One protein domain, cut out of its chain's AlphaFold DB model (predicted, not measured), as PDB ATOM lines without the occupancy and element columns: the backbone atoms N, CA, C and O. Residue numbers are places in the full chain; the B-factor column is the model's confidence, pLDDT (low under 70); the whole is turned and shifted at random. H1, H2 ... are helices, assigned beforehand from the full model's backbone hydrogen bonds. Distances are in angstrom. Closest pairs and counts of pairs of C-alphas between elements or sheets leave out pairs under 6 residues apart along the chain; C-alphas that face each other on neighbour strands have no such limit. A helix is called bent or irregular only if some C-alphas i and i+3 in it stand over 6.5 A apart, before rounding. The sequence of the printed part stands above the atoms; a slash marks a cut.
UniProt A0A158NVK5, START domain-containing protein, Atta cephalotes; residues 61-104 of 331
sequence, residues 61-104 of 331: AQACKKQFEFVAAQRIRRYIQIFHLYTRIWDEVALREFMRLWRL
ATOM      1  N   ALA A  61     -14.731  65.372  -5.566       70.25
ATOM      2  CA  ALA A  61     -15.684  65.258  -4.464       70.25
ATOM      3  C   ALA A  61     -17.142  65.266  -4.953       70.25
ATOM      4  O   ALA A  61     -17.959  64.480  -4.475       70.25
ATOM      5  N   GLN A  62     -17.476  66.098  -5.946       75.94
ATOM      6  CA  GLN A  62     -18.809  66.111  -6.558       75.94
ATOM      7  C   GLN A  62     -19.121  64.814  -7.315       75.94
ATOM      8  O   GLN A  62     -20.243  64.313  -7.228       75.94
ATOM      9  N   ALA A  63     -18.148  64.242  -8.029       73.94
ATOM     10  CA  ALA A  63     -18.313  62.951  -8.696       73.94
ATOM     11  C   ALA A  63     -18.516  61.812  -7.681       73.94
ATOM     12  O   ALA A  63     -19.427  60.997  -7.840       73.94
ATOM     13  N   CYS A  64     -17.734  61.807  -6.598       68.25
ATOM     14  CA  CYS A  64     -17.860  60.839  -5.511       68.25
ATOM     15  C   CYS A  64     -19.217  60.963  -4.797       68.25
ATOM     16  O   CYS A  64     -19.885  59.955  -4.571       68.25
ATOM     17  N   LYS A  65     -19.690  62.193  -4.542       77.00
ATOM     18  CA  LYS A  65     -21.029  62.458  -3.991       77.00
ATOM     19  C   LYS A  65     -22.131  61.868  -4.873       77.00
ATOM     20  O   LYS A  65     -22.983  61.147  -4.364       77.00
ATOM     21  N   LYS A  66     -22.090  62.105  -6.189       79.50
ATOM     22  CA  LYS A  66     -23.084  61.557  -7.132       79.50
ATOM     23  C   LYS A  66     -23.053  60.027  -7.194       79.50
ATOM     24  O   LYS A  66     -24.106  59.394  -7.246       79.50
ATOM     25  N   GLN A  67     -21.864  59.420  -7.165       72.88
ATOM     26  CA  GLN A  67     -21.729  57.960  -7.103       72.88
ATOM     27  C   GLN A  67     -22.279  57.395  -5.790       72.88
ATOM     28  O   GLN A  67     -22.989  56.390  -5.809       72.88
ATOM     29  N   PHE A  68     -22.005  58.054  -4.664       75.00
ATOM     30  CA  PHE A  68     -22.521  57.649  -3.362       75.00
ATOM     31  C   PHE A  68     -24.046  57.764  -3.298       75.00
ATOM     32  O   PHE A  68     -24.706  56.810  -2.893       75.00
ATOM     33  N   GLU A  69     -24.618  58.875  -3.771       77.50
ATOM     34  CA  GLU A  69     -26.068  59.075  -3.872       77.50
ATOM     35  C   GLU A  69     -26.728  57.980  -4.720       77.50
ATOM     36  O   GLU A  69     -27.730  57.397  -4.304       77.50
ATOM     37  N   PHE A  70     -26.139  57.626  -5.868       79.94
ATOM     38  CA  PHE A  70     -26.667  56.571  -6.735       79.94
ATOM     39  C   PHE A  70     -26.601  55.182  -6.084       79.94
ATOM     40  O   PHE A  70     -27.592  54.447  -6.076       79.94
ATOM     41  N   VAL A  71     -25.453  54.815  -5.503       75.94
ATOM     42  CA  VAL A  71     -25.267  53.515  -4.838       75.94
ATOM     43  C   VAL A  71     -26.163  53.398  -3.605       75.94
ATOM     44  O   VAL A  71     -26.795  52.357  -3.406       75.94
ATOM     45  N   ALA A  72     -26.264  54.456  -2.796       74.56
ATOM     46  CA  ALA A  72     -27.138  54.498  -1.631       74.56
ATOM     47  C   ALA A  72     -28.610  54.371  -2.041       74.56
ATOM     48  O   ALA A  72     -29.317  53.528  -1.491       74.56
ATOM     49  N   ALA A  73     -29.060  55.116  -3.056       82.00
ATOM     50  CA  ALA A  73     -30.433  55.040  -3.553       82.00
ATOM     51  C   ALA A  73     -30.795  53.636  -4.070       82.00
ATOM     52  O   ALA A  73     -31.870  53.120  -3.758       82.00
ATOM     53  N   GLN A  74     -29.894  52.985  -4.814       75.12
ATOM     54  CA  GLN A  74     -30.101  51.618  -5.307       75.12
ATOM     55  C   GLN A  74     -30.146  50.591  -4.170       75.12
ATOM     56  O   GLN A  74     -31.012  49.714  -4.152       75.12
ATOM     57  N   ARG A  75     -29.254  50.717  -3.177       68.06
ATOM     58  CA  ARG A  75     -29.265  49.849  -1.992       68.06
ATOM     59  C   ARG A  75     -30.552  50.025  -1.192       68.06
ATOM     60  O   ARG A  75     -31.194  49.026  -0.883       68.06
ATOM     61  N   ILE A  76     -30.964  51.263  -0.922       77.69
ATOM     62  CA  ILE A  76     -32.203  51.574  -0.194       77.69
ATOM     63  C   ILE A  76     -33.421  50.991  -0.920       77.69
ATOM     64  O   ILE A  76     -34.222  50.309  -0.286       77.69
ATOM     65  N   ARG A  77     -33.538  51.161  -2.245       79.06
ATOM     66  CA  ARG A  77     -34.639  50.557  -3.020       79.06
ATOM     67  C   ARG A  77     -34.676  49.038  -2.894       79.06
ATOM     68  O   ARG A  77     -35.747  48.482  -2.672       79.06
ATOM     69  N   ARG A  78     -33.522  48.369  -2.980       73.44
ATOM     70  CA  ARG A  78     -33.436  46.910  -2.828       73.44
ATOM     71  C   ARG A  78     -33.836  46.462  -1.419       73.44
ATOM     72  O   ARG A  78     -34.532  45.463  -1.282       73.44
ATOM     73  N   TYR A  79     -33.458  47.213  -0.383       72.75
ATOM     74  CA  TYR A  79     -33.887  46.937   0.990       72.75
ATOM     75  C   TYR A  79     -35.390  47.137   1.186       72.75
ATOM     76  O   TYR A  79     -36.018  46.294   1.812       72.75
ATOM     77  N   ILE A  80     -35.975  48.192   0.615       76.88
ATOM     78  CA  ILE A  80     -37.423  48.444   0.668       76.88
ATOM     79  C   ILE A  80     -38.197  47.324  -0.041       76.88
ATOM     80  O   ILE A  80     -39.193  46.839   0.484       76.88
ATOM     81  N   GLN A  81     -37.721  46.860  -1.202       75.31
ATOM     82  CA  GLN A  81     -38.333  45.743  -1.932       75.31
ATOM     83  C   GLN A  81     -38.277  44.432  -1.141       75.31
ATOM     84  O   GLN A  81     -39.271  43.717  -1.054       75.31
ATOM     85  N   ILE A  82     -37.125  44.139  -0.534       73.19
ATOM     86  CA  ILE A  82     -36.946  42.971   0.331       73.19
ATOM     87  C   ILE A  82     -37.848  43.084   1.565       73.19
ATOM     88  O   ILE A  82     -38.535  42.129   1.910       73.19
ATOM     89  N   PHE A  83     -37.898  44.253   2.201       74.62
ATOM     90  CA  PHE A  83     -38.751  44.503   3.357       74.62
ATOM     91  C   PHE A  83     -40.229  44.297   3.016       74.62
ATOM     92  O   PHE A  83     -40.903  43.556   3.722       74.62
ATOM     93  N   HIS A  84     -40.708  44.842   1.891       72.00
ATOM     94  CA  HIS A  84     -42.079  44.624   1.425       72.00
ATOM     95  C   HIS A  84     -42.393  43.151   1.134       72.00
ATOM     96  O   HIS A  84     -43.487  42.681   1.446       72.00
ATOM     97  N   LEU A  85     -41.435  42.409   0.567       72.19
ATOM     98  CA  LEU A  85     -41.569  40.970   0.355       72.19
ATOM     99  C   LEU A  85     -41.715  40.228   1.693       72.19
ATOM    100  O   LEU A  85     -42.621  39.414   1.839       72.19
ATOM    101  N   TYR A  86     -40.884  40.549   2.688       61.03
ATOM    102  CA  TYR A  86     -40.951  39.919   4.011       61.03
ATOM    103  C   TYR A  86     -42.214  40.303   4.787       61.03
ATOM    104  O   TYR A  86     -42.826  39.422   5.382       61.03
ATOM    105  N   THR A  87     -42.680  41.553   4.709       67.75
ATOM    106  CA  THR A  87     -43.954  41.966   5.329       67.75
ATOM    107  C   THR A  87     -45.172  41.273   4.725       67.75
ATOM    108  O   THR A  87     -46.208  41.212   5.370       67.75
ATOM    109  N   ARG A  88     -45.069  40.760   3.490       67.25
ATOM    110  CA  ARG A  88     -46.165  40.048   2.814       67.25
ATOM    111  C   ARG A  88     -46.136  38.534   3.048       67.25
ATOM    112  O   ARG A  88     -47.128  37.871   2.775       67.25
ATOM    113  N   ILE A  89     -45.000  37.987   3.487       66.00
ATOM    114  CA  ILE A  89     -44.793  36.542   3.686       66.00
ATOM    115  C   ILE A  89     -44.862  36.164   5.174       66.00
ATOM    116  O   ILE A  89     -45.180  35.022   5.488       66.00
ATOM    117  N   TRP A  90     -44.545  37.084   6.092       59.75
ATOM    118  CA  TRP A  90     -44.443  36.792   7.525       59.75
ATOM    119  C   TRP A  90     -45.633  37.342   8.316       59.75
ATOM    120  O   TRP A  90     -45.994  38.506   8.174       59.75
ATOM    121  N   ASP A  91     -46.184  36.494   9.187       69.44
ATOM    122  CA  ASP A  91     -47.246  36.823  10.142       69.44
ATOM    123  C   ASP A  91     -46.800  37.937  11.120       69.44
ATOM    124  O   ASP A  91     -45.605  38.055  11.431       69.44
ATOM    125  N   GLU A  92     -47.725  38.765  11.628       71.38
ATOM    126  CA  GLU A  92     -47.393  40.004  12.372       71.38
ATOM    127  C   GLU A  92     -46.488  39.762  13.596       71.38
ATOM    128  O   GLU A  92     -45.640  40.593  13.950       71.38
ATOM    129  N   VAL A  93     -46.631  38.595  14.225       70.69
ATOM    130  CA  VAL A  93     -45.851  38.172  15.396       70.69
ATOM    131  C   VAL A  93     -44.390  37.901  15.025       70.69
ATOM    132  O   VAL A  93     -43.473  38.330  15.732       70.69
ATOM    133  N   ALA A  94     -44.149  37.258  13.881       68.44
ATOM    134  CA  ALA A  94     -42.808  36.919  13.418       68.44
ATOM    135  C   ALA A  94     -42.038  38.170  12.958       68.44
ATOM    136  O   ALA A  94     -40.837  38.298  13.214       68.44
ATOM    137  N   LEU A  95     -42.735  39.142  12.358       74.44
ATOM    138  CA  LEU A  95     -42.158  40.440  12.000       74.44
ATOM    139  C   LEU A  95     -41.754  41.244  13.245       74.44
ATOM    140  O   LEU A  95     -40.685  41.860  13.275       74.44
ATOM    141  N   ARG A  96     -42.589  41.227  14.293       73.88
ATOM    142  CA  ARG A  96     -42.321  41.943  15.549       73.88
ATOM    143  C   ARG A  96     -41.090  41.382  16.260       73.88
ATOM    144  O   ARG A  96     -40.243  42.160  16.705       73.88
ATOM    145  N   GLU A  97     -40.943  40.060  16.295       73.69
ATOM    146  CA  GLU A  97     -39.776  39.408  16.894       73.69
ATOM    147  C   GLU A  97     -38.507  39.618  16.056       73.69
ATOM    148  O   GLU A  97     -37.449  39.955  16.595       73.69
ATOM    149  N   PHE A  98     -38.616  39.553  14.727       74.38
ATOM    150  CA  PHE A  98     -37.517  39.903  13.827       74.38
ATOM    151  C   PHE A  98     -37.041  41.348  14.040       74.38
ATOM    152  O   PHE A  98     -35.843  41.590  14.188       74.38
ATOM    153  N   MET A  99     -37.963  42.311  14.132       72.75
ATOM    154  CA  MET A  99     -37.635  43.716  14.395       72.75
ATOM    155  C   MET A  99     -37.002  43.918  15.776       72.75
ATOM    156  O   MET A  99     -36.096  44.743  15.917       72.75
ATOM    157  N   ARG A 100     -37.423  43.152  16.791       79.25
ATOM    158  CA  ARG A 100     -36.811  43.158  18.129       79.25
ATOM    159  C   ARG A 100     -35.354  42.694  18.071       79.25
ATOM    160  O   ARG A 100     -34.464  43.402  18.546       79.25
ATOM    161  N   LEU A 101     -35.096  41.561  17.418       75.81
ATOM    162  CA  LEU A 101     -33.748  41.017  17.223       75.81
ATOM    163  C   LEU A 101     -32.872  41.934  16.361       75.81
ATOM    164  O   LEU A 101     -31.684  42.107  16.639       75.81
ATOM    165  N   TRP A 102     -33.458  42.565  15.342       71.94
ATOM    166  CA  TRP A 102     -32.765  43.508  14.474       71.94
ATOM    167  C   TRP A 102     -32.360  44.783  15.220       71.94
ATOM    168  O   TRP A 102     -31.212  45.202  15.113       71.94
ATOM    169  N   ARG A 103     -33.241  45.350  16.057       76.44
ATOM    170  CA  ARG A 103     -32.921  46.507  16.917       76.44
ATOM    171  C   ARG A 103     -31.809  46.200  17.915       76.44
ATOM    172  O   ARG A 103     -30.903  47.012  18.066       76.44
ATOM    173  N   LEU A 104     -31.831  45.026  18.551       71.31
ATOM    174  CA  LEU A 104     -30.765  44.597  19.468       71.31
ATOM    175  C   LEU A 104     -29.421  44.451  18.744       71.31
ATOM    176  O   LEU A 104     -28.381  44.895  19.239       71.31
TER     177      LEU A 104
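AT A GLANCE: This is residues 61 to 104 of the 331 residues of the protein "START domain-containing protein" of Atta cephalotes (UniProt A0A158NVK5). Starting at residue 61, you see one long straight helix, H1, and, after a sharp turn at its far end, a shorter helix, H2, that folds back beneath it, so that the two make a lopsided, open V with very few contacts between its arms. The long arm makes the length, and residues 61 to 85 of H1 and 99 to 104 of H2 stick out. The printed part has 44 residues with two named helices, H1 then H2, and no named strand; the class is all helix. It is extended, with a radius of gyration of the C-alphas of 15.0 A, and spans 45 by 23 by 7 A, only just flat.

HOW THE PARTS SIT: Begin with H1, residues 61 to 89, and go on through a tight link of 2 residues to H2, residues 92 to 104. Look at Thr 87 and Leu 95: their C-alphas, the closest of the two helices, are 7.1 A apart. H1 and H2 are close but not clearly touching, with 1 pair of C-alphas within 8 A. They run opposite ways at a tilt of 37 degrees, only just steep. Their centres are 21.6 A apart. In H1 and H2 every O i to N i+4 pair is within hydrogen-bond range.

IN THESE COORDINATES: Find C-alpha 61 at (-15.684, 65.258, -4.464); from there H1 runs 41.7 A to C-alpha 89 at (-44.793, 36.542, 3.686). H2 begins at C-alpha 92 and runs 18.7 A to C-alpha 104 at (-30.765, 44.597, 19.468). Neither helix is bent.

THE WHOLE: The two C-alphas farthest apart are those of Ala 61 and Val 93, at 45.1 A. The printed part has no cut. The mean pLDDT of the printed part is 73.2, and you will find values under 70 at residues 64, 75, 86 to 91 and 94.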